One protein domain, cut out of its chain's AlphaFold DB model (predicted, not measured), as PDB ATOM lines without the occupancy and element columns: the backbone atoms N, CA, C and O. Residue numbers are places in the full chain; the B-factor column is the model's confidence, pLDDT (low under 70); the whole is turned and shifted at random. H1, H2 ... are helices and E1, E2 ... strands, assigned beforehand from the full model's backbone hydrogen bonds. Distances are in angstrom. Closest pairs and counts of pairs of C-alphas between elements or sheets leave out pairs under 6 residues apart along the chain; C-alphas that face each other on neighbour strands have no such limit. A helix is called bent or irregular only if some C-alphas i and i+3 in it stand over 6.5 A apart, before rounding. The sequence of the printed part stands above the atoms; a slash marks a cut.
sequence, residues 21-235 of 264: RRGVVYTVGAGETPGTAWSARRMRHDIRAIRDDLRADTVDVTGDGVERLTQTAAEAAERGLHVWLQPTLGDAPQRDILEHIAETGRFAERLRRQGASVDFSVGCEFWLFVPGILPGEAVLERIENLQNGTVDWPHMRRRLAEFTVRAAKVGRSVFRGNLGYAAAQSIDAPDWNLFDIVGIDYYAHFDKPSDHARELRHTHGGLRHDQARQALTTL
ATOM      1  N   ARG A  21     137.980 281.980 178.372       84.56
ATOM      2  CA  ARG A  21     138.998 283.003 178.636       84.56
ATOM      3  C   ARG A  21     139.579 283.480 177.306       84.56
ATOM      4  O   ARG A  21     139.743 282.676 176.390       84.56
ATOM      5  N   ARG A  22     139.898 284.766 177.198       90.69
ATOM      6  CA  ARG A  22     140.611 285.367 176.061       90.69
ATOM      7  C   ARG A  22     141.805 286.106 176.631       90.69
ATOM      8  O   ARG A  22     141.649 287.195 177.185       90.69
ATOM      9  N   GLY A  23     142.966 285.471 176.554       91.62
ATOM     10  CA  GLY A  23     144.161 285.951 177.225       91.62
ATOM     11  C   GLY A  23     145.370 286.104 176.324       91.62
ATOM     12  O   GLY A  23     145.348 285.739 175.151       91.62
ATOM     13  N   VAL A  24     146.415 286.669 176.919       93.62
ATOM     14  CA  VAL A  24     147.737 286.854 176.321       93.62
ATOM     15  C   VAL A  24     148.772 286.261 177.272       93.62
ATOM     16  O   VAL A  24     148.672 286.457 178.485       93.62
ATOM     17  N   VAL A  25     149.763 285.560 176.724       95.56
ATOM     18  CA  VAL A  25     150.957 285.154 177.473       95.56
ATOM     19  C   VAL A  25     151.894 286.352 177.578       95.56
ATOM     20  O   VAL A  25     152.252 286.961 176.569       95.56
ATOM     21  N   TYR A  26     152.287 286.694 178.798       96.75
ATOM     22  CA  TYR A  26     153.236 287.748 179.109       96.75
ATOM     23  C   TYR A  26     154.464 287.138 179.788       96.75
ATOM     24  O   TYR A  26     154.464 286.843 180.986       96.75
ATOM     25  N   THR A  27     155.524 286.956 179.003       95.38
ATOM     26  CA  THR A  27     156.779 286.384 179.489       95.38
ATOM     27  C   THR A  27     157.619 287.435 180.210       95.38
ATOM     28  O   THR A  27     157.879 288.521 179.686       95.38
ATOM     29  N   VAL A  28     158.081 287.101 181.410       96.25
ATOM     30  CA  VAL A  28     159.038 287.885 182.191       96.25
ATOM     31  C   VAL A  28     160.379 287.165 182.244       96.25
ATOM     32  O   VAL A  28     160.443 285.941 182.272       96.25
ATOM     33  N   GLY A  29     161.467 287.924 182.292       94.44
ATOM     34  CA  GLY A  29     162.797 287.345 182.426       94.44
ATOM     35  C   GLY A  29     163.830 288.379 182.831       94.44
ATOM     36  O   GLY A  29     163.600 289.587 182.690       94.44
ATOM     37  N   ALA A  30     164.975 287.914 183.330       90.56
ATOM     38  CA  ALA A  30     166.142 288.776 183.521       90.56
ATOM     39  C   ALA A  30     166.563 289.426 182.193       90.56
ATOM     40  O   ALA A  30     166.845 290.620 182.173       90.56
ATOM     41  N   GLY A  31     166.486 288.655 181.100       88.38
ATOM     42  CA  GLY A  31     166.784 289.073 179.733       88.38
ATOM     43  C   GLY A  31     168.257 289.414 179.499       88.38
ATOM     44  O   GLY A  31     168.983 289.831 180.392       88.38
ATOM     45  N   GLU A  32     168.704 289.252 178.260       87.12
ATOM     46  CA  GLU A  32     170.095 289.525 177.863       87.12
ATOM     47  C   GLU A  32     170.339 291.001 177.514       87.12
ATOM     48  O   GLU A  32     171.467 291.484 177.507       87.12
ATOM     49  N   THR A  33     169.272 291.740 177.198       89.81
ATOM     50  CA  THR A  33     169.335 293.138 176.759       89.81
ATOM     51  C   THR A  33     168.280 293.966 177.488       89.81
ATOM     52  O   THR A  33     167.258 293.419 177.896       89.81
ATOM     53  N   PRO A  34     168.395 295.303 177.561       87.25
ATOM     54  CA  PRO A  34     167.329 296.144 178.121       87.25
ATOM     55  C   PRO A  34     165.959 296.000 177.427       87.25
ATOM     56  O   PRO A  34     164.921 296.351 178.002       87.25
ATOM     57  N   GLY A  35     165.952 295.526 176.174       87.31
ATOM     58  CA  GLY A  35     164.743 295.261 175.395       87.31
ATOM     59  C   GLY A  35     164.062 293.939 175.753       87.31
ATOM     60  O   GLY A  35     162.839 293.866 175.681       87.31
ATOM     61  N   THR A  36     164.837 292.934 176.167       86.44
ATOM     62  CA  THR A  36     164.352 291.598 176.557       86.44
ATOM     63  C   THR A  36     164.243 291.423 178.073       86.44
ATOM     64  O   THR A  36     163.486 290.581 178.541       86.44
ATOM     65  N   ALA A  37     164.945 292.251 178.845       93.81
ATOM     66  CA  ALA A  37     164.860 292.301 180.294       93.81
ATOM     67  C   ALA A  37     163.504 292.824 180.755       93.81
ATOM     68  O   ALA A  37     162.913 293.733 180.157       93.81
ATOM     69  N   TRP A  38     163.015 292.303 181.872       97.31
ATOM     70  CA  TRP A  38     161.823 292.838 182.505       97.31
ATOM     71  C   TRP A  38     162.041 294.288 182.965       97.31
ATOM     72  O   TRP A  38     163.083 294.657 183.501       97.31
ATOM     73  N   SER A  39     161.026 295.131 182.769       97.12
ATOM     74  CA  SER A  39     161.024 296.519 183.231       97.12
ATOM     75  C   SER A  39     159.652 296.867 183.770       97.12
ATOM     76  O   SER A  39     158.669 296.813 183.030       97.12
ATOM     77  N   ALA A  40     159.594 297.316 185.024       97.56
ATOM     78  CA  ALA A  40     158.346 297.695 185.678       97.56
ATOM     79  C   ALA A  40     157.548 298.724 184.856       97.56
ATOM     80  O   ALA A  40     156.338 298.602 184.696       97.56
ATOM     81  N   ARG A  41     158.221 299.730 184.279       97.50
ATOM     82  CA  ARG A  41     157.560 300.773 183.477       97.50
ATOM     83  C   ARG A  41     156.904 300.203 182.216       97.50
ATOM     84  O   ARG A  41     155.779 300.589 181.908       97.50
ATOM     85  N   ARG A  42     157.613 299.327 181.496       97.25
ATOM     86  CA  ARG A  42     157.108 298.669 180.281       97.25
ATOM     87  C   ARG A  42     155.985 297.696 180.626       97.25
ATOM     88  O   ARG A  42     154.905 297.837 180.080       97.25
ATOM     89  N   MET A  43     156.192 296.843 181.627       98.12
ATOM     90  CA  MET A  43     155.185 295.903 182.118       98.12
ATOM     91  C   MET A  43     153.861 296.600 182.442       98.12
ATOM     92  O   MET A  43     152.825 296.207 181.917       98.12
ATOM     93  N   ARG A  44     153.881 297.701 183.206       98.62
ATOM     94  CA  ARG A  44     152.646 298.437 183.528       98.62
ATOM     95  C   ARG A  44     151.934 298.981 182.288       98.62
ATOM     96  O   ARG A  44     150.709 299.042 182.248       98.62
ATOM     97  N   HIS A  45     152.695 299.446 181.299       98.19
ATOM     98  CA  HIS A  45     152.140 299.906 180.028       98.19
ATOM     99  C   HIS A  45     151.516 298.753 179.240       98.19
ATOM    100  O   HIS A  45     150.382 298.874 178.783       98.19
ATOM    101  N   ASP A  46     152.218 297.632 179.148       97.88
ATOM    102  CA  ASP A  46     151.800 296.491 178.349       97.88
ATOM    103  C   ASP A  46     150.575 295.799 178.963       97.88
ATOM    104  O   ASP A  46     149.629 295.502 178.243       97.88
ATOM    105  N   ILE A  47     150.509 295.649 180.292       98.56
ATOM    106  CA  ILE A  47     149.326 295.102 180.980       98.56
ATOM    107  C   ILE A  47     148.088 295.995 180.781       98.56
ATOM    108  O   ILE A  47     146.981 295.479 180.615       98.56
ATOM    109  N   ARG A  48     148.248 297.329 180.740       98.12
ATOM    110  CA  ARG A  48     147.142 298.233 180.366       98.12
ATOM    111  C   ARG A  48     146.698 298.005 178.927       98.12
ATOM    112  O   ARG A  48     145.513 297.805 178.704       98.12
ATOM    113  N   ALA A  49     147.627 297.966 177.975       98.12
ATOM    114  CA  ALA A  49     147.294 297.718 176.572       98.12
ATOM    115  C   ALA A  49     146.610 296.350 176.374       98.12
ATOM    116  O   ALA A  49     145.633 296.240 175.635       98.12
ATOM    117  N   ILE A  50     147.057 295.307 177.081       97.44
ATOM    118  CA  ILE A  50     146.426 293.980 177.052       97.44
ATOM    119  C   ILE A  50     144.959 294.054 177.499       97.44
ATOM    120  O   ILE A  50     144.081 293.475 176.857       97.44
ATOM    121  N   ARG A  51     144.666 294.791 178.573       96.44
ATOM    122  CA  ARG A  51     143.290 294.948 179.046       96.44
ATOM    123  C   ARG A  51     142.457 295.861 178.158       96.44
ATOM    124  O   ARG A  51     141.338 295.508 177.806       96.44
ATOM    125  N   ASP A  52     142.965 297.041 177.846       97.25
ATOM    126  CA  ASP A  52     142.149 298.134 177.321       97.25
ATOM    127  C   ASP A  52     142.100 298.099 175.785       97.25
ATOM    128  O   ASP A  52     141.022 298.212 175.191       97.25
ATOM    129  N   ASP A  53     143.245 297.840 175.146       96.88
ATOM    130  CA  ASP A  53     143.375 297.839 173.686       96.88
ATOM    131  C   ASP A  53     143.061 296.457 173.097       96.88
ATOM    132  O   ASP A  53     142.271 296.348 172.155       96.88
ATOM    133  N   LEU A  54     143.636 295.386 173.665       95.00
ATOM    134  CA  LEU A  54     143.370 294.009 173.223       95.00
ATOM    135  C   LEU A  54     142.075 293.436 173.806       95.00
ATOM    136  O   LEU A  54     141.579 292.424 173.305       95.00
ATOM    137  N   ARG A  55     141.500 294.079 174.833       94.62
ATOM    138  CA  ARG A  55     140.269 293.630 175.510       94.62
ATOM    139  C   ARG A  55     140.368 292.195 176.028       94.62
ATOM    140  O   ARG A  55     139.362 291.475 176.059       94.62
ATOM    141  N   ALA A  56     141.577 291.787 176.412       95.38
ATOM    142  CA  ALA A  56     141.808 290.511 177.061       95.38
ATOM    143  C   ALA A  56     141.180 290.518 178.459       95.38
ATOM    144  O   ALA A  56     141.108 291.547 179.131       95.38
ATOM    145  N   ASP A  57     140.722 289.349 178.896       95.56
ATOM    146  CA  ASP A  57     140.193 289.131 180.245       95.56
ATOM    147  C   ASP A  57     141.157 288.337 181.136       95.56
ATOM    148  O   ASP A  57     140.910 288.193 182.334       95.56
ATOM    149  N   THR A  58     142.249 287.833 180.557       96.38
ATOM    150  CA  THR A  58     143.202 286.934 181.208       96.38
ATOM    151  C   THR A  58     144.633 287.258 180.789       96.38
ATOM    152  O   THR A  58     144.875 287.606 179.635       96.38
ATOM    153  N   VAL A  59     145.588 287.103 181.702       97.81
ATOM    154  CA  VAL A  59     147.023 287.115 181.390       97.81
ATOM    155  C   VAL A  59     147.680 285.892 182.004       97.81
ATOM    156  O   VAL A  59     147.515 285.646 183.197       97.81
ATOM    157  N   ASP A  60     148.430 285.163 181.183       97.56
ATOM    158  CA  ASP A  60     149.376 284.151 181.645       97.56
ATOM    159  C   ASP A  60     150.737 284.801 181.878       97.56
ATOM    160  O   ASP A  60     151.398 285.238 180.940       97.56
ATOM    161  N   VAL A  61     151.112 284.941 183.145       98.44
ATOM    162  CA  VAL A  61     152.376 285.528 183.577       98.44
ATOM    163  C   VAL A  61     153.369 284.390 183.785       98.44
ATOM    164  O   VAL A  61     153.288 283.671 184.785       98.44
ATOM    165  N   THR A  62     154.322 284.264 182.862       97.69
ATOM    166  CA  THR A  62     155.274 283.144 182.822       97.69
ATOM    167  C   THR A  62     156.728 283.595 182.780       97.69
ATOM    168  O   THR A  62     157.022 284.688 182.301       97.69
ATOM    169  N   GLY A  63     157.650 282.764 183.267       95.56
ATOM    170  CA  GLY A  63     159.095 282.983 183.156       95.56
ATOM    171  C   GLY A  63     159.839 282.921 184.488       95.56
ATOM    172  O   GLY A  63     159.428 282.210 185.407       95.56
ATOM    173  N   ASP A  64     160.948 283.654 184.593       94.31
ATOM    174  CA  ASP A  64     161.877 283.562 185.724       94.31
ATOM    175  C   ASP A  64     161.784 284.746 186.713       94.31
ATOM    176  O   ASP A  64     161.250 285.820 186.425       94.31
ATOM    177  N   GLY A  65     162.362 284.552 187.904       97.25
ATOM    178  CA  GLY A  65     162.475 285.581 188.940       97.25
ATOM    179  C   GLY A  65     161.171 285.850 189.693       97.25
ATOM    180  O   GLY A  65     160.249 286.479 189.177       97.25
ATOM    181  N   VAL A  66     161.121 285.430 190.963       98.38
ATOM    182  CA  VAL A  66     159.935 285.575 191.830       98.38
ATOM    183  C   VAL A  66     159.441 287.024 191.864       98.38
ATOM    184  O   VAL A  66     158.253 287.280 191.695       98.38
ATOM    185  N   GLU A  67     160.339 287.995 192.013       98.25
ATOM    186  CA  GLU A  67     159.956 289.407 192.069       98.25
ATOM    187  C   GLU A  67     159.290 289.889 190.765       98.25
ATOM    188  O   GLU A  67     158.230 290.511 190.808       98.25
ATOM    189  N   ARG A  68     159.847 289.540 189.596       98.44
ATOM    190  CA  ARG A  68     159.287 289.923 188.286       98.44
ATOM    191  C   ARG A  68     157.892 289.342 188.080       98.44
ATOM    192  O   ARG A  68     156.978 290.054 187.655       98.44
ATOM    193  N   LEU A  69     157.733 288.060 188.401       98.75
ATOM    194  CA  LEU A  69     156.468 287.337 188.302       98.75
ATOM    195  C   LEU A  69     155.408 287.946 189.221       98.75
ATOM    196  O   LEU A  69     154.318 288.292 188.772       98.75
ATOM    197  N   THR A  70     155.743 288.131 190.497       98.69
ATOM    198  CA  THR A  70     154.800 288.629 191.509       98.69
ATOM    199  C   THR A  70     154.384 290.079 191.264       98.69
ATOM    200  O   THR A  70     153.195 290.384 191.356       98.69
ATOM    201  N   GLN A  71     155.302 290.960 190.852       98.81
ATOM    202  CA  GLN A  71     154.950 292.336 190.478       98.81
ATOM    203  C   GLN A  71     154.043 292.393 189.240       98.81
ATOM    204  O   GLN A  71     153.110 293.192 189.191       98.81
ATOM    205  N   THR A  72     154.290 291.539 188.245       98.88
ATOM    206  CA  THR A  72     153.466 291.488 187.026       98.88
ATOM    207  C   THR A  72     152.072 290.924 187.319       98.88
ATOM    208  O   THR A  72     151.069 291.474 186.867       98.88
ATOM    209  N   ALA A  73     151.994 289.869 188.133       98.81
ATOM    210  CA  ALA A  73     150.734 289.282 188.577       98.81
ATOM    211  C   ALA A  73     149.901 290.250 189.435       98.81
ATOM    212  O   ALA A  73     148.689 290.327 189.245       98.81
ATOM    213  N   ALA A  74     150.530 291.024 190.331       98.81
ATOM    214  CA  ALA A  74     149.851 292.080 191.086       98.81
ATOM    215  C   ALA A  74     149.229 293.130 190.157       98.81
ATOM    216  O   ALA A  74     148.034 293.398 190.249       98.81
ATOM    217  N   GLU A  75     150.013 293.673 189.220       98.81
ATOM    218  CA  GLU A  75     149.547 294.704 188.281       98.81
ATOM    219  C   GLU A  75     148.333 294.229 187.462       98.81
ATOM    220  O   GLU A  75     147.380 294.990 187.244       98.81
ATOM    221  N   ALA A  76     148.365 292.971 187.006       98.69
ATOM    222  CA  ALA A  76     147.266 292.353 186.275       98.69
ATOM    223  C   ALA A  76     146.023 292.165 187.164       98.69
ATOM    224  O   ALA A  76     144.918 292.544 186.761       98.69
ATOM    225  N   ALA A  77     146.202 291.655 188.386       98.62
ATOM    226  CA  ALA A  77     145.121 291.461 189.351       98.62
ATOM    227  C   ALA A  77     144.445 292.785 189.755       98.62
ATOM    228  O   ALA A  77     143.217 292.855 189.782       98.62
ATOM    229  N   GLU A  78     145.211 293.855 189.988       98.25
ATOM    230  CA  GLU A  78     144.689 295.201 190.295       98.25
ATOM    231  C   GLU A  78     143.831 295.775 189.159       98.25
ATOM    232  O   GLU A  78     142.910 296.562 189.379       98.25
ATOM    233  N   ARG A  79     144.097 295.345 187.925       97.50
ATOM    234  CA  ARG A  79     143.295 295.678 186.742       97.50
ATOM    235  C   ARG A  79     142.105 294.748 186.544       97.50
ATOM    236  O   ARG A  79     141.401 294.875 185.549       97.50
ATOM    237  N   GLY A  80     141.841 293.828 187.465       97.06
ATOM    238  CA  GLY A  80     140.724 292.893 187.364       97.06
ATOM    239  C   GLY A  80     140.862 291.893 186.214       97.06
ATOM    240  O   GLY A  80     139.858 291.310 185.803       97.06
ATOM    241  N   LEU A  81     142.075 291.704 185.684       98.12
ATOM    242  CA  LEU A  81     142.367 290.588 184.791       98.12
ATOM    243  C   LEU A  81     142.403 289.303 185.616       98.12
ATOM    244  O   LEU A  81     142.836 289.294 186.770       98.12
ATOM    245  N   HIS A  82     141.976 288.201 185.013       98.06
ATOM    246  CA  HIS A  82     142.309 286.897 185.557       98.06
ATOM    247  C   HIS A  82     143.797 286.622 185.360       98.06
ATOM    248  O   HIS A  82     144.321 286.796 184.260       98.06
ATOM    249  N   VAL A  83     144.467 286.190 186.420       98.38
ATOM    250  CA  VAL A  83     145.887 285.859 186.382       98.38
ATOM    251  C   VAL A  83     146.043 284.351 186.329       98.38
ATOM    252  O   VAL A  83     145.569 283.640 187.211       98.38
ATOM    253  N   TRP A  84     146.748 283.879 185.315       96.94
ATOM    254  CA  TRP A  84     147.360 282.565 185.316       96.94
ATOM    255  C   TRP A  84     148.831 282.765 185.670       96.94
ATOM    256  O   TRP A  84     149.550 283.431 184.933       96.94
ATOM    257  N   LEU A  85     149.264 282.317 186.848       98.56
ATOM    258  CA  LEU A  85     150.659 282.477 187.267       98.56
ATOM    259  C   LEU A  85     151.418 281.173 187.015       98.56
ATOM    260  O   LEU A  85     151.075 280.154 187.613       98.56
ATOM    261  N   GLN A  86     152.439 281.221 186.157       98.19
ATOM    262  CA  GLN A  86     153.209 280.058 185.714       98.19
ATOM    263  C   GLN A  86     154.726 280.293 185.861       98.19
ATOM    264  O   GLN A  86     155.385 280.736 184.922       98.19
ATOM    265  N   PRO A  87     155.332 280.029 187.030       98.00
ATOM    266  CA  PRO A  87     156.789 279.984 187.156       98.00
ATOM    267  C   PRO A  87     157.430 279.044 186.120       98.00
ATOM    268  O   PRO A  87     157.099 277.863 186.061       98.00
ATOM    269  N   THR A  88     158.394 279.562 185.358       95.38
ATOM    270  CA  THR A  88     159.147 278.815 184.336       95.38
ATOM    271  C   THR A  88     160.638 279.133 184.479       95.38
ATOM    272  O   THR A  88     161.242 279.802 183.643       95.38
ATOM    273  N   LEU A  89     161.230 278.705 185.600       96.12
ATOM    274  CA  LEU A  89     162.674 278.780 185.831       96.12
ATOM    275  C   LEU A  89     163.360 277.599 185.127       96.12
ATOM    276  O   LEU A  89     163.401 276.497 185.669       96.12
ATOM    277  N   GLY A  90     163.853 277.827 183.911       93.81
ATOM    278  CA  GLY A  90     164.601 276.829 183.142       93.81
ATOM    279  C   GLY A  90     166.071 276.733 183.556       93.81
ATOM    280  O   GLY A  90     166.609 277.658 184.161       93.81
ATOM    281  N   ASP A  91     166.711 275.610 183.219       95.62
ATOM    282  CA  ASP A  91     168.170 275.388 183.325       95.62
ATOM    283  C   ASP A  91     168.767 275.509 184.742       95.62
ATOM    284  O   ASP A  91     169.981 275.462 184.930       95.62
ATOM    285  N   ALA A  92     167.921 275.617 185.768       97.00
ATOM    286  CA  ALA A  92     168.327 275.658 187.166       97.00
ATOM    287  C   ALA A  92     168.258 274.263 187.816       97.00
ATOM    288  O   ALA A  92     167.490 273.400 187.376       97.00
ATOM    289  N   PRO A  93     168.991 274.024 188.920       97.69
ATOM    290  CA  PRO A  93     168.839 272.801 189.699       97.69
ATOM    291  C   PRO A  93     167.375 272.546 190.083       97.69
ATOM    292  O   PRO A  93     166.671 273.451 190.527       97.69
ATOM    293  N   GLN A  94     166.918 271.292 189.999       98.12
ATOM    294  CA  GLN A  94     165.522 270.917 190.295       98.12
ATOM    295  C   GLN A  94     165.018 271.426 191.655       98.12
ATOM    296  O   GLN A  94     163.844 271.760 191.794       98.12
ATOM    297  N   ARG A  95     165.898 271.482 192.662       98.44
ATOM    298  CA  ARG A  95     165.586 272.052 193.979       98.44
ATOM    299  C   ARG A  95     165.164 273.519 193.866       98.44
ATOM    300  O   ARG A  95     164.169 273.902 194.473       98.44
ATOM    301  N   ASP A  96     165.907 274.308 193.105       98.62
ATOM    302  CA  ASP A  96     165.687 275.748 192.975       98.62
ATOM    303  C   ASP A  96     164.428 276.027 192.150       98.62
ATOM    304  O   ASP A  96     163.666 276.933 192.478       98.62
ATOM    305  N   ILE A  97     164.137 275.181 191.152       98.69
ATOM    306  CA  ILE A  97     162.862 275.205 190.417       98.69
ATOM    307  C   ILE A  97     161.686 274.949 191.369       98.69
ATOM    308  O   ILE A  97     160.710 275.694 191.363       98.69
ATOM    309  N   LEU A  98     161.775 273.928 192.229       98.81
ATOM    310  CA  LEU A  98     160.720 273.633 193.203       98.81
ATOM    311  C   LEU A  98     160.542 274.766 194.229       98.81
ATOM    312  O   LEU A  98     159.404 275.080 194.576       98.81
ATOM    313  N   GLU A  99     161.616 275.415 194.688       98.81
ATOM    314  CA  GLU A  99     161.501 276.588 195.570       98.81
ATOM    315  C   GLU A  99     160.871 277.784 194.842       98.81
ATOM    316  O   GLU A  99     160.010 278.466 195.393       98.81
ATOM    317  N   HIS A 100     161.227 278.010 193.576       98.69
ATOM    318  CA  HIS A 100     160.628 279.061 192.753       98.69
ATOM    319  C   HIS A 100     159.115 278.850 192.560       98.69
ATOM    320  O   HIS A 100     158.337 279.799 192.705       98.69
ATOM    321  N   ILE A 101     158.678 277.600 192.359       98.88
ATOM    322  CA  ILE A 101     157.255 277.211 192.368       98.88
ATOM    323  C   ILE A 101     156.619 277.491 193.736       98.88
ATOM    324  O   ILE A 101     155.518 278.037 193.807       98.88
ATOM    325  N   ALA A 102     157.291 277.141 194.836       98.88
ATOM    326  CA  ALA A 102     156.763 277.368 196.177       98.88
ATOM    327  C   ALA A 102     156.549 278.866 196.458       98.88
ATOM    328  O   ALA A 102     155.463 279.264 196.881       98.88
ATOM    329  N   GLU A 103     157.546 279.706 196.182       98.81
ATOM    330  CA  GLU A 103     157.486 281.147 196.446       98.81
ATOM    331  C   GLU A 103     156.423 281.860 195.604       98.81
ATOM    332  O   GLU A 103     155.622 282.652 196.120       98.81
ATOM    333  N   THR A 104     156.352 281.541 194.313       98.69
ATOM    334  CA  THR A 104     155.324 282.093 193.419       98.69
ATOM    335  C   THR A 104     153.926 281.597 193.792       98.69
ATOM    336  O   THR A 104     152.989 282.397 193.843       98.69
ATOM    337  N   GLY A 105     153.780 280.325 194.175       98.81
ATOM    338  CA  GLY A 105     152.516 279.761 194.650       98.81
ATOM    339  C   GLY A 105     152.035 280.375 195.972       98.81
ATOM    340  O   GLY A 105     150.850 280.686 196.112       98.81
ATOM    341  N   ARG A 106     152.945 280.658 196.922       98.88
ATOM    342  CA  ARG A 106     152.619 281.413 198.152       98.88
ATOM    343  C   ARG A 106     152.086 282.806 197.818       98.88
ATOM    344  O   ARG A 106     151.206 283.304 198.519       98.88
ATOM    345  N   PHE A 107     152.616 283.458 196.783       98.88
ATOM    346  CA  PHE A 107     152.106 284.749 196.326       98.88
ATOM    347  C   PHE A 107     150.739 284.631 195.639       98.88
ATOM    348  O   PHE A 107     149.840 285.405 195.970       98.88
ATOM    349  N   ALA A 108     150.538 283.638 194.765       98.81
ATOM    350  CA  ALA A 108     149.230 283.370 194.161       98.81
ATOM    351  C   ALA A 108     148.146 283.150 195.229       98.81
ATOM    352  O   ALA A 108     147.046 283.692 195.127       98.81
ATOM    353  N   GLU A 109     148.461 282.428 196.307       98.88
ATOM    354  CA  GLU A 109     147.533 282.223 197.424       98.88
ATOM    355  C   GLU A 109     147.196 283.536 198.146       98.88
ATOM    356  O   GLU A 109     146.045 283.736 198.543       98.88
ATOM    357  N   ARG A 110     148.158 284.461 198.284       98.81
ATOM    358  CA  ARG A 110     147.888 285.801 198.835       98.81
ATOM    359  C   ARG A 110     146.931 286.588 197.942       98.81
ATOM    360  O   ARG A 110     145.937 287.093 198.460       98.81
ATOM    361  N   LEU A 111     147.173 286.629 196.628       98.56
ATOM    362  CA  LEU A 111     146.264 287.272 195.669       98.56
ATOM    363  C   LEU A 111     144.850 286.676 195.749       98.56
ATOM    364  O   LEU A 111     143.864 287.407 195.846       98.56
ATOM    365  N   ARG A 112     144.743 285.344 195.790       98.62
ATOM    366  CA  ARG A 112     143.459 284.639 195.909       98.62
ATOM    367  C   ARG A 112     142.703 285.038 197.177       98.62
ATOM    368  O   ARG A 112     141.505 285.306 197.120       98.62
ATOM    369  N   ARG A 113     143.389 285.098 198.325       98.50
ATOM    370  CA  ARG A 113     142.794 285.518 199.612       98.50
ATOM    371  C   ARG A 113     142.351 286.979 199.617       98.50
ATOM    372  O   ARG A 113     141.420 287.314 200.340       98.50
ATOM    373  N   GLN A 114     142.980 287.822 198.803       98.19
ATOM    374  CA  GLN A 114     142.578 289.213 198.576       98.19
ATOM    375  C   GLN A 114     141.398 289.346 197.595       98.19
ATOM    376  O   GLN A 114     140.920 290.450 197.360       98.19
ATOM    377  N   GLY A 115     140.904 288.235 197.037       98.06
ATOM    378  CA  GLY A 115     139.758 288.209 196.128       98.06
ATOM    379  C   GLY A 115     140.117 288.320 194.647       98.06
ATOM    380  O   GLY A 115     139.211 288.389 193.815       98.06
ATOM    381  N   ALA A 116     141.406 288.306 194.289       98.25
ATOM    382  CA  ALA A 116     141.813 288.266 192.889       98.25
ATOM    383  C   ALA A 116     141.400 286.938 192.230       98.25
ATOM    384  O   ALA A 116     141.457 285.866 192.840       98.25
ATOM    385  N   SER A 117     141.025 286.994 190.949       97.56
ATOM    386  CA  SER A 117     140.803 285.794 190.142       97.56
ATOM    387  C   SER A 117     142.154 285.257 189.678       97.56
ATOM    388  O   SER A 117     142.707 285.766 188.706       97.56
ATOM    389  N   VAL A 118     142.673 284.229 190.347       98.12
ATOM    390  CA  VAL A 118     143.985 283.642 190.047       98.12
ATOM    391  C   VAL A 118     143.925 282.119 190.017       98.12
ATOM    392  O   VAL A 118     143.355 281.509 190.924       98.12
ATOM    393  N   ASP A 119     144.540 281.538 188.992       98.06
ATOM    394  CA  ASP A 119     144.877 280.118 188.894       98.06
ATOM    395  C   ASP A 119     146.414 279.988 188.841       98.06
ATOM    396  O   ASP A 119     147.116 280.929 188.453       98.06
ATOM    397  N   PHE A 120     146.952 278.852 189.286       98.56
ATOM    398  CA  PHE A 120     148.400 278.644 189.404       98.56
ATOM    399  C   PHE A 120     148.825 277.413 188.609       98.56
ATOM    400  O   PHE A 120     148.334 276.316 188.864       98.56
ATOM    401  N   SER A 121     149.748 277.574 187.665       97.69
ATOM    402  CA  SER A 121     150.371 276.459 186.954       97.69
ATOM    403  C   SER A 121     151.738 276.180 187.553       97.69
ATOM    404  O   SER A 121     152.532 277.098 187.722       97.69
ATOM    405  N   VAL A 122     152.035 274.921 187.878       97.94
ATOM    406  CA  VAL A 122     153.348 274.571 188.448       97.94
ATOM    407  C   VAL A 122     154.492 274.725 187.444       97.94
ATOM    408  O   VAL A 122     155.648 274.684 187.848       97.94
ATOM    409  N   GLY A 123     154.180 274.894 186.159       94.31
ATOM    410  CA  GLY A 123     155.135 275.171 185.095       94.31
ATOM    411  C   GLY A 123     154.602 274.751 183.729       94.31
ATOM    412  O   GLY A 123     153.458 274.301 183.606       94.31
ATOM    413  N   CYS A 124     155.454 274.874 182.717       94.12
ATOM    414  CA  CYS A 124     155.223 274.333 181.385       94.12
ATOM    415  C   CYS A 124     156.392 273.459 180.927       94.12
ATOM    416  O   CYS A 124     157.522 273.639 181.386       94.12
ATOM    417  N   GLU A 125     156.102 272.490 180.056       93.44
ATOM    418  CA  GLU A 125     157.080 271.747 179.248       93.44
ATOM    419  C   GLU A 125     158.321 271.272 180.029       93.44
ATOM    420  O   GLU A 125     159.462 271.385 179.571       93.44
ATOM    421  N   PHE A 126     158.122 270.754 181.247       95.88
ATOM    422  CA  PHE A 126     159.218 270.304 182.113       95.88
ATOM    423  C   PHE A 126     160.226 269.398 181.407       95.88
ATOM    424  O   PHE A 126     161.416 269.522 181.685       95.88
ATOM    425  N   TRP A 127     159.783 268.546 180.477       93.56
ATOM    426  CA  TRP A 127     160.660 267.684 179.682       93.56
ATOM    427  C   TRP A 127     161.816 268.442 179.004       93.56
ATOM    428  O   TRP A 127     162.902 267.879 178.851       93.56
ATOM    429  N   LEU A 128     161.593 269.712 178.654       94.38
ATOM    430  CA  LEU A 128     162.546 270.593 177.990       94.38
ATOM    431  C   LEU A 128     163.215 271.594 178.942       94.38
ATOM    432  O   LEU A 128     164.396 271.894 178.766       94.38
ATOM    433  N   PHE A 129     162.514 272.131 179.944       95.31
ATOM    434  CA  PHE A 129     163.064 273.197 180.801       95.31
ATOM    435  C   PHE A 129     163.760 272.710 182.075       95.31
ATOM    436  O   PHE A 129     164.546 273.459 182.656       95.31
ATOM    437  N   VAL A 130     163.497 271.480 182.516       96.88
ATOM    438  CA  VAL A 130     164.025 270.954 183.780       96.88
ATOM    439  C   VAL A 130     165.240 270.055 183.519       96.88
ATOM    440  O   VAL A 130     165.100 269.015 182.864       96.88
ATOM    441  N   PRO A 131     166.423 270.383 184.075       96.31
ATOM    442  CA  PRO A 131     167.607 269.540 183.945       96.31
ATOM    443  C   PRO A 131     167.400 268.112 184.465       96.31
ATOM    444  O   PRO A 131     166.742 267.872 185.487       96.31
ATOM    445  N   GLY A 132     167.995 267.146 183.760       94.44
ATOM    446  CA  GLY A 132     167.976 265.727 184.129       94.44
ATOM    447  C   GLY A 132     166.691 264.966 183.774       94.44
ATOM    448  O   GLY A 132     166.472 263.879 184.325       94.44
ATOM    449  N   ILE A 133     165.841 265.531 182.906       95.06
ATOM    450  CA  ILE A 133     164.740 264.813 182.238       95.06
ATOM    451  C   ILE A 133     165.173 264.373 180.836       95.06
ATOM    452  O   ILE A 133     165.180 263.177 180.547       95.06
ATOM    453  N   LEU A 134     165.587 265.329 180.002       93.88
ATOM    454  CA  LEU A 134     166.361 265.076 178.788       93.88
ATOM    455  C   LEU A 134     167.862 265.284 179.044       93.88
ATOM    456  O   LEU A 134     168.220 266.069 179.927       93.88
ATOM    457  N   PRO A 135     168.742 264.606 178.284       91.62
ATOM    458  CA  PRO A 135     170.182 264.836 178.359       91.62
ATOM    459  C   PRO A 135     170.533 266.250 177.875       91.62
ATOM    460  O   PRO A 135     170.060 266.676 176.822       91.62
ATOM    461  N   GLY A 136     171.371 266.957 178.634       92.94
ATOM    462  CA  GLY A 136     171.786 268.339 178.373       92.94
ATOM    463  C   GLY A 136     171.525 269.251 179.575       92.94
ATOM    464  O   GLY A 136     170.451 269.201 180.189       92.94
ATOM    465  N   GLU A 137     172.506 270.086 179.907       90.88
ATOM    466  CA  GLU A 137     172.426 271.008 181.048       90.88
ATOM    467  C   GLU A 137     171.590 272.242 180.694       90.88
ATOM    468  O   GLU A 137     170.730 272.658 181.474       90.88
ATOM    469  N   ALA A 138     171.761 272.754 179.472       92.75
ATOM    470  CA  ALA A 138     170.999 273.874 178.933       92.75
ATOM    471  C   ALA A 138     169.904 273.428 177.953       92.75
ATOM    472  O   ALA A 138     170.011 272.394 177.286       92.75
ATOM    473  N   VAL A 139     168.865 274.252 177.797       92.25
ATOM    474  CA  VAL A 139     167.748 273.982 176.878       92.25
ATOM    475  C   VAL A 139     168.201 273.702 175.438       92.25
ATOM    476  O   VAL A 139     167.663 272.807 174.791       92.25
ATOM    477  N   LEU A 140     169.225 274.408 174.944       93.00
ATOM    478  CA  LEU A 140     169.737 274.222 173.582       93.00
ATOM    479  C   LEU A 140     170.396 272.849 173.392       93.00
ATOM    480  O   LEU A 140     170.169 272.211 172.368       93.00
ATOM    481  N   GLU A 141     171.128 272.358 174.393       94.19
ATOM    482  CA  GLU A 141     171.716 271.012 174.370       94.19
ATOM    483  C   GLU A 141     170.624 269.933 174.385       94.19
ATOM    484  O   GLU A 141     170.718 268.924 173.684       94.19
ATOM    485  N   ARG A 142     169.542 270.151 175.147       94.88
ATOM    486  CA  ARG A 142     168.390 269.234 175.173       94.88
ATOM    487  C   ARG A 142     167.669 269.182 173.823       94.88
ATOM    488  O   ARG A 142     167.267 268.098 173.396       94.88
ATOM    489  N   ILE A 143     167.554 270.315 173.125       92.38
ATOM    490  CA  ILE A 143     167.018 270.375 171.752       92.38
ATOM    491  C   ILE A 143     167.935 269.635 170.777       92.38
ATOM    492  O   ILE A 143     167.446 268.847 169.969       92.38
ATOM    493  N   GLU A 144     169.246 269.855 170.854       93.25
ATOM    494  CA  GLU A 144     170.218 269.178 169.992       93.25
ATOM    495  C   GLU A 144     170.155 267.654 170.170       93.25
ATOM    496  O   GLU A 144     170.061 266.912 169.192       93.25
ATOM    497  N   ASN A 145     170.100 267.172 171.412       91.75
ATOM    498  CA  ASN A 145     169.952 265.745 171.695       91.75
ATOM    499  C   ASN A 145     168.635 265.162 171.156       91.75
ATOM    500  O   ASN A 145     168.615 264.054 170.611       91.75
ATOM    501  N   LEU A 146     167.535 265.916 171.245       89.62
ATOM    502  CA  LEU A 146     166.264 265.525 170.637       89.62
ATOM    503  C   LEU A 146     166.386 265.383 169.113       89.62
ATOM    504  O   LEU A 146     165.933 264.384 168.555       89.62
ATOM    505  N   GLN A 147     167.017 266.353 168.449       90.94
ATOM    506  CA  GLN A 147     167.201 266.358 166.994       90.94
ATOM    507  C   GLN A 147     168.135 265.245 166.512       90.94
ATOM    508  O   GLN A 147     167.887 264.643 165.469       90.94
ATOM    509  N   ASN A 148     169.162 264.923 167.299       92.75
ATOM    510  CA  ASN A 148     170.113 263.854 167.001       92.75
ATOM    511  C   ASN A 148     169.555 262.449 167.294       92.75
ATOM    512  O   ASN A 148     170.231 261.454 167.034       92.75
ATOM    513  N   GLY A 149     168.337 262.344 167.841       88.88
ATOM    514  CA  GLY A 149     167.706 261.064 168.160       88.88
ATOM    515  C   GLY A 149     168.374 260.319 169.320       88.88
ATOM    516  O   GLY A 149     168.205 259.109 169.444       88.88
ATOM    517  N   THR A 150     169.118 261.019 170.182       85.81
ATOM    518  CA  THR A 150     169.872 260.427 171.305       85.81
ATOM    519  C   THR A 150     169.023 260.241 172.569       85.81
ATOM    520  O   THR A 150     169.531 259.877 173.629       85.81
ATOM    521  N   VAL A 151     167.715 260.485 172.471       88.62
ATOM    522  CA  VAL A 151     166.783 260.470 173.601       88.62
ATOM    523  C   VAL A 151     166.352 259.049 173.963       88.62
ATOM    524  O   VAL A 151     165.669 258.366 173.199       88.62
ATOM    525  N   ASP A 152     166.650 258.644 175.198       92.56
ATOM    526  CA  ASP A 152     166.002 257.502 175.849       92.56
ATOM    527  C   ASP A 152     164.588 257.905 176.309       92.56
ATOM    528  O   ASP A 152     164.382 258.482 177.382       92.56
ATOM    529  N   TRP A 153     163.592 257.615 175.469       91.19
ATOM    530  CA  TRP A 153     162.189 257.960 175.721       91.19
ATOM    531  C   TRP A 153     161.604 257.324 176.996       91.19
ATOM    532  O   TRP A 153     160.943 258.038 177.758       91.19
ATOM    533  N   PRO A 154     161.792 256.016 177.280       92.88
ATOM    534  CA  PRO A 154     161.415 255.435 178.568       92.88
ATOM    535  C   PRO A 154     162.020 256.157 179.775       92.88
ATOM    536  O   PRO A 154     161.301 256.410 180.746       92.88
ATOM    537  N   HIS A 155     163.310 256.502 179.723       92.56
ATOM    538  CA  HIS A 155     163.967 257.240 180.797       92.56
ATOM    539  C   HIS A 155     163.354 258.629 180.968       92.56
ATOM    540  O   HIS A 155     162.919 258.963 182.071       92.56
ATOM    541  N   MET A 156     163.254 259.399 179.882       93.50
ATOM    542  CA  MET A 156     162.678 260.743 179.881       93.50
ATOM    543  C   MET A 156     161.279 260.746 180.508       93.50
ATOM    544  O   MET A 156     161.034 261.484 181.463       93.50
ATOM    545  N   ARG A 157     160.383 259.846 180.067       92.31
ATOM    546  CA  ARG A 157     159.010 259.754 180.597       92.31
ATOM    547  C   ARG A 157     158.971 259.472 182.097       92.31
ATOM    548  O   ARG A 157     158.162 260.066 182.807       92.31
ATOM    549  N   ARG A 158     159.842 258.587 182.596       94.44
ATOM    550  CA  ARG A 158     159.935 258.292 184.034       94.44
ATOM    551  C   ARG A 158     160.369 259.531 184.819       94.44
ATOM    552  O   ARG A 158     159.732 259.873 185.812       94.44
ATOM    553  N   ARG A 159     161.412 260.226 184.357       95.94
ATOM    554  CA  ARG A 159     161.945 261.436 185.010       95.94
ATOM    555  C   ARG A 159     160.943 262.585 185.008       95.94
ATOM    556  O   ARG A 159     160.788 263.259 186.025       95.94
ATOM    557  N   LEU A 160     160.237 262.762 183.893       95.12
ATOM    558  CA  LEU A 160     159.140 263.709 183.764       95.12
ATOM    559  C   LEU A 160     158.036 263.415 184.781       95.12
ATOM    560  O   LEU A 160     157.696 264.291 185.572       95.12
ATOM    561  N   ALA A 161     157.535 262.178 184.831       94.75
ATOM    562  CA  ALA A 161     156.497 261.794 185.786       94.75
ATOM    563  C   ALA A 161     156.938 262.027 187.247       94.75
ATOM    564  O   ALA A 161     156.196 262.620 188.034       94.75
ATOM    565  N   GLU A 162     158.169 261.637 187.600       96.69
ATOM    566  CA  GLU A 162     158.755 261.861 188.930       96.69
ATOM    567  C   GLU A 162     158.840 263.351 189.302       96.69
ATOM    568  O   GLU A 162     158.592 263.731 190.452       96.69
ATOM    569  N   PHE A 163     159.239 264.216 188.364       97.88
ATOM    570  CA  PHE A 163     159.338 265.651 188.623       97.88
ATOM    571  C   PHE A 163     157.958 266.311 188.701       97.88
ATOM    572  O   PHE A 163     157.707 267.060 189.646       97.88
ATOM    573  N   THR A 164     157.031 265.970 187.804       97.38
ATOM    574  CA  THR A 164     155.668 266.519 187.802       97.38
ATOM    575  C   THR A 164     154.924 266.207 189.102       97.38
ATOM    576  O   THR A 164     154.278 267.095 189.657       97.38
ATOM    577  N   VAL A 165     155.074 264.999 189.665       98.06
ATOM    578  CA  VAL A 165     154.507 264.657 190.988       98.06
ATOM    579  C   VAL A 165     155.075 265.555 192.093       98.06
ATOM    580  O   VAL A 165     154.327 266.051 192.940       98.06
ATOM    581  N   ARG A 166     156.392 265.797 192.094       98.69
ATOM    582  CA  ARG A 166     157.036 266.679 193.081       98.69
ATOM    583  C   ARG A 166     156.563 268.125 192.934       98.69
ATOM    584  O   ARG A 166     156.197 268.733 193.939       98.69
ATOM    585  N   ALA A 167     156.507 268.642 191.709       98.69
ATOM    586  CA  ALA A 167     156.024 269.987 191.413       98.69
ATOM    587  C   ALA A 167     154.555 270.169 191.831       98.69
ATOM    588  O   ALA A 167     154.233 271.124 192.539       98.69
ATOM    589  N   ALA A 168     153.681 269.210 191.502       98.56
ATOM    590  CA  ALA A 168     152.281 269.214 191.925       98.56
ATOM    591  C   ALA A 168     152.146 269.215 193.456       98.56
ATOM    592  O   ALA A 168     151.392 270.014 194.013       98.56
ATOM    593  N   LYS A 169     152.919 268.373 194.158       98.75
ATOM    594  CA  LYS A 169     152.933 268.331 195.629       98.75
ATOM    595  C   LYS A 169     153.340 269.678 196.232       98.75
ATOM    596  O   LYS A 169     152.689 270.139 197.172       98.75
ATOM    597  N   VAL A 170     154.380 270.316 195.693       98.88
ATOM    598  CA  VAL A 170     154.812 271.653 196.126       98.88
ATOM    599  C   VAL A 170     153.712 272.678 195.863       98.88
ATOM    600  O   VAL A 170     153.280 273.337 196.809       98.88
ATOM    601  N   GLY A 171     153.183 272.753 194.639       98.75
ATOM    602  CA  GLY A 171     152.104 273.677 194.284       98.75
ATOM    603  C   GLY A 171     150.886 273.547 195.205       98.75
ATOM    604  O   GLY A 171     150.432 274.537 195.775       98.75
ATOM    605  N   ARG A 172     150.413 272.319 195.460       98.56
ATOM    606  CA  ARG A 172     149.290 272.056 196.383       98.56
ATOM    607  C   ARG A 172     149.571 272.422 197.836       98.56
ATOM    608  O   ARG A 172     148.639 272.751 198.572       98.56
ATOM    609  N   SER A 173     150.826 272.350 198.276       98.75
ATOM    610  CA  SER A 173     151.193 272.711 199.649       98.75
ATOM    611  C   SER A 173     151.071 274.216 199.918       98.75
ATOM    612  O   SER A 173     150.766 274.607 201.045       98.75
ATOM    613  N   VAL A 174     151.251 275.048 198.884       98.81
ATOM    614  CA  VAL A 174     151.281 276.516 199.003       98.81
ATOM    615  C   VAL A 174     150.042 277.210 198.439       98.81
ATOM    616  O   VAL A 174     149.724 278.309 198.888       98.81
ATOM    617  N   PHE A 175     149.318 276.580 197.508       98.81
ATOM    618  CA  PHE A 175     148.174 277.171 196.813       98.81
ATOM    619  C   PHE A 175     146.910 276.313 196.941       98.81
ATOM    620  O   PHE A 175     146.941 275.097 196.753       98.81
ATOM    621  N   ARG A 176     145.778 276.955 197.267       98.31
ATOM    622  CA  ARG A 176     144.485 276.282 197.505       98.31
ATOM    623  C   ARG A 176     143.422 276.564 196.433       98.31
ATOM    624  O   ARG A 176     142.269 276.191 196.630       98.31
ATOM    625  N   GLY A 177     143.777 277.256 195.348       96.81
ATOM    626  CA  GLY A 177     142.919 277.435 194.167       96.81
ATOM    627  C   GLY A 177     143.132 276.341 193.116       96.81
ATOM    628  O   GLY A 177     143.673 275.279 193.437       96.81
ATOM    629  N   ASN A 178     142.738 276.615 191.864       97.38
ATOM    630  CA  ASN A 178     142.916 275.648 190.781       97.38
ATOM    631  C   ASN A 178     144.391 275.541 190.385       97.38
ATOM    632  O   ASN A 178     145.017 276.538 190.011       97.38
ATOM    633  N   LEU A 179     144.931 274.329 190.458       97.38
ATOM    634  CA  LEU A 179     146.300 274.033 190.062       97.38
ATOM    635  C   LEU A 179     146.329 273.443 188.653       97.38
ATOM    636  O   LEU A 179     145.566 272.521 188.358       97.38
ATOM    637  N   GLY A 180     147.236 273.928 187.814       95.56
ATOM    638  CA  GLY A 180     147.459 273.429 186.462       95.56
ATOM    639  C   GLY A 180     148.904 273.027 186.183       95.56
ATOM    640  O   GLY A 180     149.802 273.210 187.009       95.56
ATOM    641  N   TYR A 181     149.098 272.485 184.987       94.62
ATOM    642  CA  TYR A 181     150.386 272.256 184.342       94.62
ATOM    643  C   TYR A 181     150.180 272.356 182.830       94.62
ATOM    644  O   TYR A 181     149.173 271.848 182.327       94.62
ATOM    645  N   ALA A 182     151.103 273.014 182.128       92.19
ATOM    646  CA  ALA A 182     151.056 273.156 180.678       92.19
ATOM    647  C   ALA A 182     151.996 272.146 180.003       92.19
ATOM    648  O   ALA A 182     153.212 272.170 180.176       92.19
ATOM    649  N   ALA A 183     151.400 271.206 179.282       88.44
ATOM    650  CA  ALA A 183     152.089 270.124 178.601       88.44
ATOM    651  C   ALA A 183     152.340 270.476 177.134       88.44
ATOM    652  O   ALA A 183     151.421 270.929 176.447       88.44
ATOM    653  N   ALA A 184     153.531 270.164 176.622       84.81
ATOM    654  CA  ALA A 184     153.758 270.184 175.180       84.81
ATOM    655  C   ALA A 184     152.888 269.114 174.504       84.81
ATOM    656  O   ALA A 184     152.908 267.939 174.894       84.81
ATOM    657  N   GLN A 185     152.142 269.507 173.466       75.62
ATOM    658  CA  GLN A 185     151.296 268.580 172.718       75.62
ATOM    659  C   GLN A 185     152.107 267.361 172.233       75.62
ATOM    660  O   GLN A 185     153.168 267.504 171.628       75.62
ATOM    661  N   SER A 186     151.584 266.154 172.472       71.56
ATOM    662  CA  SER A 186     152.128 264.871 171.986       71.56
ATOM    663  C   SER A 186     153.484 264.430 172.561       71.56
ATOM    664  O   SER A 186     153.958 263.355 172.195       71.56
ATOM    665  N   ILE A 187     154.090 265.203 173.468       74.94
ATOM    666  CA  ILE A 187     155.339 264.838 174.162       74.94
ATOM    667  C   ILE A 187     155.053 264.529 175.631       74.94
ATOM    668  O   ILE A 187     155.444 263.475 176.141       74.94
ATOM    669  N   ASP A 188     154.333 265.430 176.297       75.50
ATOM    670  CA  ASP A 188     153.989 265.312 177.707       75.50
ATOM    671  C   ASP A 188     152.745 264.429 177.894       75.50
ATOM    672  O   ASP A 188     151.678 264.677 177.329       75.50
ATOM    673  N   ALA A 189     152.866 263.409 178.744       77.06
ATOM    674  CA  ALA A 189     151.747 262.575 179.192       77.06
ATOM    675  C   ALA A 189     151.742 262.440 180.730       77.06
ATOM    676  O   ALA A 189     151.926 261.337 181.254       77.06
ATOM    677  N   PRO A 190     151.603 263.553 181.478       82.12
ATOM    678  CA  PRO A 190     151.588 263.521 182.935       82.12
ATOM    679  C   PRO A 190     150.320 262.839 183.467       82.12
ATOM    680  O   PRO A 190     149.304 262.730 182.778       82.12
ATOM    681  N   ASP A 191     150.346 262.436 184.740       88.12
ATOM    682  CA  ASP A 191     149.120 262.056 185.443       88.12
ATOM    683  C   ASP A 191     148.248 263.298 185.680       88.12
ATOM    684  O   ASP A 191     148.469 264.086 186.602       88.12
ATOM    685  N   TRP A 192     147.230 263.470 184.842       88.06
ATOM    686  CA  TRP A 192     146.306 264.597 184.931       88.06
ATOM    687  C   TRP A 192     145.449 264.611 186.204       88.06
ATOM    688  O   TRP A 192     144.846 265.638 186.487       88.06
ATOM    689  N   ASN A 193     145.399 263.534 187.002       91.44
ATOM    690  CA  ASN A 193     144.702 263.566 188.297       91.44
ATOM    691  C   ASN A 193     145.392 264.475 189.330       91.44
ATOM    692  O   ASN A 193     144.811 264.776 190.371       91.44
ATOM    693  N   LEU A 194     146.628 264.907 189.065       92.62
ATOM    694  CA  LEU A 194     147.372 265.825 189.927       92.62
ATOM    695  C   LEU A 194     146.845 267.274 189.853       92.62
ATOM    696  O   LEU A 194     147.078 268.070 190.772       92.62
ATOM    697  N   PHE A 195     146.133 267.618 188.777       93.38
ATOM    698  CA  PHE A 195     145.781 268.990 188.414       93.38
ATOM    699  C   PHE A 195     144.271 269.159 188.247       93.38
ATOM    700  O   PHE A 195     143.569 268.244 187.826       93.38
ATOM    701  N   ASP A 196     143.773 270.355 188.558       92.62
ATOM    702  CA  ASP A 196     142.376 270.719 188.295       92.62
ATOM    703  C   ASP A 196     142.198 271.146 186.836       92.62
ATOM    704  O   ASP A 196     141.128 270.984 186.252       92.62
ATOM    705  N   ILE A 197     143.268 271.694 186.251       89.88
ATOM    706  CA  ILE A 197     143.271 272.273 184.915       89.88
ATOM    707  C   ILE A 197     144.366 271.632 184.065       89.88
ATOM    708  O   ILE A 197     145.532 271.571 184.455       89.88
ATOM    709  N   VAL A 198     143.976 271.195 182.870       87.44
ATOM    710  CA  VAL A 198     144.880 270.683 181.839       87.44
ATOM    711  C   VAL A 198     145.328 271.852 180.965       87.44
ATOM    712  O   VAL A 198     144.503 272.452 180.276       87.44
ATOM    713  N   GLY A 199     146.613 272.193 180.982       86.75
ATOM    714  CA  GLY A 199     147.203 273.114 180.013       86.75
ATOM    715  C   GLY A 199     147.837 272.328 178.873       86.75
ATOM    716  O   GLY A 199     148.547 271.357 179.126       86.75
ATOM    717  N   ILE A 200     147.582 272.733 177.630       86.25
ATOM    718  CA  ILE A 200     148.267 272.196 176.452       86.25
ATOM    719  C   ILE A 200     148.887 273.359 175.682       86.25
ATOM    720  O   ILE A 200     148.168 274.230 175.177       86.25
ATOM    721  N   ASP A 201     150.209 273.330 175.560       86.62
ATOM    722  CA  ASP A 201     150.967 274.212 174.685       86.62
ATOM    723  C   ASP A 201     150.865 273.665 173.259       86.62
ATOM    724  O   ASP A 201     151.453 272.645 172.882       86.62
ATOM    725  N   TYR A 202     149.989 274.306 172.486       83.25
ATOM    726  CA  TYR A 202     149.535 273.823 171.191       83.25
ATOM    727  C   TYR A 202     150.137 274.669 170.072       83.25
ATOM    728  O   TYR A 202     149.663 275.766 169.767       83.25
ATOM    729  N   TYR A 203     151.173 274.133 169.436       79.38
ATOM    730  CA  TYR A 203     151.915 274.824 168.380       79.38
ATOM    731  C   TYR A 203     151.526 274.383 166.964       79.38
ATOM    732  O   TYR A 203     152.138 274.832 165.993       79.38
ATOM    733  N   ALA A 204     150.527 273.506 166.814       77.88
ATOM    734  CA  ALA A 204     150.182 272.969 165.506       77.88
ATOM    735  C   ALA A 204     149.630 274.059 164.570       77.88
ATOM    736  O   ALA A 204     148.665 274.773 164.871       77.88
ATOM    737  N   HIS A 205     150.244 274.143 163.395       78.88
ATOM    738  CA  HIS A 205     149.848 275.040 162.322       78.88
ATOM    739  C   HIS A 205     149.090 274.272 161.240       78.88
ATOM    740  O   HIS A 205     149.500 273.189 160.831       78.88
ATOM    741  N   PHE A 206     148.001 274.865 160.753       79.75
ATOM    742  CA  PHE A 206     147.231 274.346 159.629       79.75
ATOM    743  C   PHE A 206     146.884 275.492 158.685       79.75
ATOM    744  O   PHE A 206     146.433 276.545 159.139       79.75
ATOM    745  N   ASP A 207     146.998 275.252 157.379       81.56
ATOM    746  CA  ASP A 207     146.633 276.236 156.351       81.56
ATOM    747  C   ASP A 207     145.149 276.623 156.417       81.56
ATOM    748  O   ASP A 207     144.758 277.746 156.092       81.56
ATOM    749  N   LYS A 208     144.296 275.680 156.839       83.88
ATOM    750  CA  LYS A 208     142.847 275.869 156.937       83.88
ATOM    751  C   LYS A 208     142.405 275.942 158.400       83.88
ATOM    752  O   LYS A 208     142.617 274.985 159.149       83.88
ATOM    753  N   PRO A 209     141.652 276.984 158.800       76.88
ATOM    754  CA  PRO A 209     141.091 277.084 160.150       76.88
ATOM    755  C   PRO A 209     140.225 275.881 160.569       76.88
ATOM    756  O   PRO A 209     140.163 275.532 161.747       76.88
ATOM    757  N   SER A 210     139.564 275.218 159.612       80.88
ATOM    758  CA  SER A 210     138.760 274.016 159.866       80.88
ATOM    759  C   SER A 210     139.586 272.826 160.352       80.88
ATOM    760  O   SER A 210     139.083 272.016 161.132       80.88
ATOM    761  N   ASP A 211     140.830 272.722 159.888       81.06
ATOM    762  CA  ASP A 211     141.726 271.610 160.199       81.06
ATOM    763  C   ASP A 211     142.299 271.793 161.602       81.06
ATOM    764  O   ASP A 211     142.210 270.881 162.417       81.06
ATOM    765  N   HIS A 212     142.685 273.025 161.940       73.50
ATOM    766  CA  HIS A 212     143.045 273.414 163.303       73.50
ATOM    767  C   HIS A 212     141.913 273.120 164.306       73.50
ATOM    768  O   HIS A 212     142.123 272.481 165.332       73.50
ATOM    769  N   ALA A 213     140.670 273.504 163.989       73.25
ATOM    770  CA  ALA A 213     139.532 273.233 164.871       73.25
ATOM    771  C   ALA A 213     139.217 271.731 165.012       73.25
ATOM    772  O   ALA A 213     138.705 271.299 166.046       73.25
ATOM    773  N   ARG A 214     139.470 270.933 163.967       79.06
ATOM    774  CA  ARG A 214     139.312 269.473 164.000       79.06
ATOM    775  C   ARG A 214     140.367 268.832 164.895       79.06
ATOM    776  O   ARG A 214     139.998 268.013 165.731       79.06
ATOM    777  N   GLU A 215     141.620 269.244 164.757       79.50
ATOM    778  CA  GLU A 215     142.726 268.714 165.550       79.50
ATOM    779  C   GLU A 215     142.602 269.085 167.032       79.50
ATOM    780  O   GLU A 215     142.776 268.231 167.900       79.50
ATOM    781  N   LEU A 216     142.195 270.319 167.347       70.81
ATOM    782  CA  LEU A 216     141.891 270.710 168.726       70.81
ATOM    783  C   LEU A 216     140.802 269.820 169.337       70.81
ATOM    784  O   LEU A 216     140.947 269.336 170.457       70.81
ATOM    785  N   ARG A 217     139.719 269.538 168.596       72.00
ATOM    786  CA  ARG A 217     138.671 268.616 169.071       72.00
ATOM    787  C   ARG A 217     139.196 267.202 169.299       72.00
ATOM    788  O   ARG A 217     138.752 266.565 170.245       72.00
ATOM    789  N   HIS A 218     140.110 266.719 168.460       72.69
ATOM    790  CA  HIS A 218     140.737 265.412 168.649       72.69
ATOM    791  C   HIS A 218     141.611 265.389 169.909       72.69
ATOM    792  O   HIS A 218     141.435 264.523 170.763       72.69
ATOM    793  N   THR A 219     142.450 266.413 170.076       66.31
ATOM    794  CA  THR A 219     143.325 266.604 171.244       66.31
ATOM    795  C   THR A 219     142.519 266.651 172.547       66.31
ATOM    796  O   THR A 219     142.879 266.010 173.530       66.31
ATOM    797  N   HIS A 220     141.374 267.344 172.553       61.38
ATOM    798  CA  HIS A 220     140.476 267.383 173.712       61.38
ATOM    799  C   HIS A 220     139.596 266.133 173.863       61.38
ATOM    800  O   HIS A 220     139.160 265.838 174.972       61.38
ATOM    801  N   GLY A 221     139.322 265.397 172.783       54.94
ATOM    802  CA  GLY A 221     138.481 264.195 172.789       54.94
ATOM    803  C   GLY A 221     139.108 262.996 173.505       54.94
ATOM    804  O   GLY A 221     138.381 262.100 173.923       54.94
ATOM    805  N   GLY A 222     140.434 262.994 173.680       54.06
ATOM    806  CA  GLY A 222     141.152 262.022 174.513       54.06
ATOM    807  C   GLY A 222     141.159 262.351 176.013       54.06
ATOM    808  O   GLY A 222     141.578 261.519 176.816       54.06
ATOM    809  N   LEU A 223     140.700 263.545 176.410       54.56
ATOM    810  CA  LEU A 223     140.596 263.953 177.813       54.56
ATOM    811  C   LEU A 223     139.254 263.493 178.398       54.56
ATOM    812  O   LEU A 223     138.235 263.472 177.701       54.56
ATOM    813  N   ARG A 224     139.209 263.163 179.697       47.97
ATOM    814  CA  ARG A 224     137.926 262.891 180.367       47.97
ATOM    815  C   ARG A 224     137.020 264.130 180.287       47.97
ATOM    816  O   ARG A 224     137.477 265.265 180.165       47.97
ATOM    817  N   HIS A 225     135.705 263.916 180.307       42.91
ATOM    818  CA  HIS A 225     134.709 264.946 179.975       42.91
ATOM    819  C   HIS A 225     134.723 266.169 180.927       42.91
ATOM    820  O   HIS A 225     134.257 267.256 180.569       42.91
ATOM    821  N   ASP A 226     135.245 265.993 182.139       38.16
ATOM    822  CA  ASP A 226     135.541 267.008 183.152       38.16
ATOM    823  C   ASP A 226     136.840 267.783 182.857       38.16
ATOM    824  O   ASP A 226     136.859 269.008 182.972       38.16
ATOM    825  N   GLN A 227     137.876 267.093 182.378       41.09
ATOM    826  CA  GLN A 227     139.170 267.655 181.971       41.09
ATOM    827  C   GLN A 227     139.056 268.501 180.692       41.09
ATOM    828  O   GLN A 227     139.579 269.612 180.623       41.09
ATOM    829  N   ALA A 228     138.283 268.041 179.702       44.22
ATOM    830  CA  ALA A 228     138.050 268.775 178.454       44.22
ATOM    831  C   ALA A 228     137.333 270.125 178.668       44.22
ATOM    832  O   ALA A 228     137.521 271.062 177.897       44.22
ATOM    833  N   ARG A 229     136.524 270.257 179.732       37.59
ATOM    834  CA  ARG A 229     135.816 271.509 180.079       37.59
ATOM    835  C   ARG A 229     136.713 272.569 180.716       37.59
ATOM    836  O   ARG A 229     136.297 273.727 180.808       37.59
ATOM    837  N   GLN A 230     137.890 272.169 181.191       38.53
ATOM    838  CA  GLN A 230     138.859 273.045 181.848       38.53
ATOM    839  C   GLN A 230     140.146 273.201 181.038       38.53
ATOM    840  O   GLN A 230     140.994 273.983 181.435       38.53
ATOM    841  N   ALA A 231     140.275 272.509 179.903       39.97
ATOM    842  CA  ALA A 231     141.470 272.560 179.083       39.97
ATOM    843  C   ALA A 231     141.758 273.986 178.578       39.97
ATOM    844  O   ALA A 231     140.907 274.618 177.944       39.97
ATOM    845  N   LEU A 232     142.963 274.475 178.863       45.16
ATOM    846  CA  LEU A 232     143.491 275.720 178.323       45.16
ATOM    847  C   LEU A 232     144.394 275.377 177.138       45.16
ATOM    848  O   LEU A 232     145.386 274.668 177.288       45.16
ATOM    849  N   THR A 233     144.044 275.884 175.960       50.78
ATOM    850  CA  THR A 233     144.960 275.928 174.820       50.78
ATOM    851  C   THR A 233     145.670 277.267 174.873       50.78
ATOM    852  O   THR A 233     145.062 278.306 174.592       50.78
ATOM    853  N   THR A 234     146.945 277.257 175.242       45.72
ATOM    854  CA  THR A 234     147.764 278.461 175.160       45.72
ATOM    855  C   THR A 234     148.173 278.641 173.704       45.72
ATOM    856  O   THR A 234     149.093 278.001 173.205       45.72
ATOM    857  N   LEU A 235     147.441 279.492 172.982       33.62
ATOM    858  CA  LEU A 235     147.848 279.945 171.657       33.62
ATOM    859  C   LEU A 235     148.806 281.124 171.838       33.62
ATOM    860  O   LEU A 235     148.382 282.236 172.162       33.62
TER     861      LEU A 235
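What this domain is: This is residues 21 to 235 of the 264 residues of an uncharacterized protein of Streptomyces sp. SLBN-192 (UniProt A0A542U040). Seven parallel strands, E1 to E7 in that order, make a curled sheet like an incomplete, flattened barrel, with H1, H2, H3 and H6 wrapped round its outside. H4 and H5 lie beyond the last residues of the strands, and H7 is outside the E6 and E7 part. The 215 printed residues include seven named helices and seven named strands, in the order E1 H1 E2 H2 E3 H3 E4 H4 H5 H6 E5 E6 H7 E7; the class is mixed. The whole is compact, with a radius of gyration of the C-alphas of 17.1 A and spans of 45 by 41 by 35 A.

Where its parts are: Find C-alpha 23 at (144.161, 285.951, 177.225), where E1, residues 23 to 28, begins. Next come H1, 40 to 52; E2, 58 to 63; H2, 66 to 78; E3, 82 to 87; and H3, 94 to 113, 28.6 A long. E4, 118 to 124, is 17.0 A long, followed by H4, 126 to 129, and H5, 139 to 147. H6 runs 31.7 A from C-alpha 153 at (162.189, 257.960, 175.721) to 174. Then follow E5, 179 to 184; E6, 197 to 201; H7, 209 to 221; and E7, 232 to 234, ending at (147.764, 278.461, 175.160).

How they stand to each other: Look for N to O pairs within hydrogen-bond range across the sheet: 26 to 60, 2.7 A, for E1 and E2; 61 to 84, 2.8 A, for E2 and E3; 119 to 83, 2.9 A, for E3 and E4; 180 to 120, 2.8 A, for E4 and E5; 201 to 183, 2.8 A, for E5 and E6; 200 to 232, 2.9 A, for E6 and E7. It is a folded sheet, bent back on itself: E1 to E4 face E6 and E7, with E5 as the hinge. E1, H1, E2 form a strand-helix-strand unit, parallel neighbours joined through a helix, with a right-handed crossover. H2 touches H3, closest at C-alphas 66 and 104, 6.0 A, at a shallow tilt of 22 degrees, the same way. H3 touches H6, closest at C-alphas 106 and 174, 5.1 A, with residues 166 to 174 of H6 alone. H7 only grazes the sheet with residues 216 to 220, and H5 is not on it. Every O i to N i+4 pair is within hydrogen-bond range in H1, H2, H3, H5, H6 and H7; H4 is too short for one.

The domain as a whole: The C-alphas farthest apart, of Gln 114 and Asn 148, are 49.0 A apart. The printed part has no cut; its long links are E1 to H1 and E5 to E6. Mean pLDDT of the printed part is 89.7, but residues 219 to 235 are under 70.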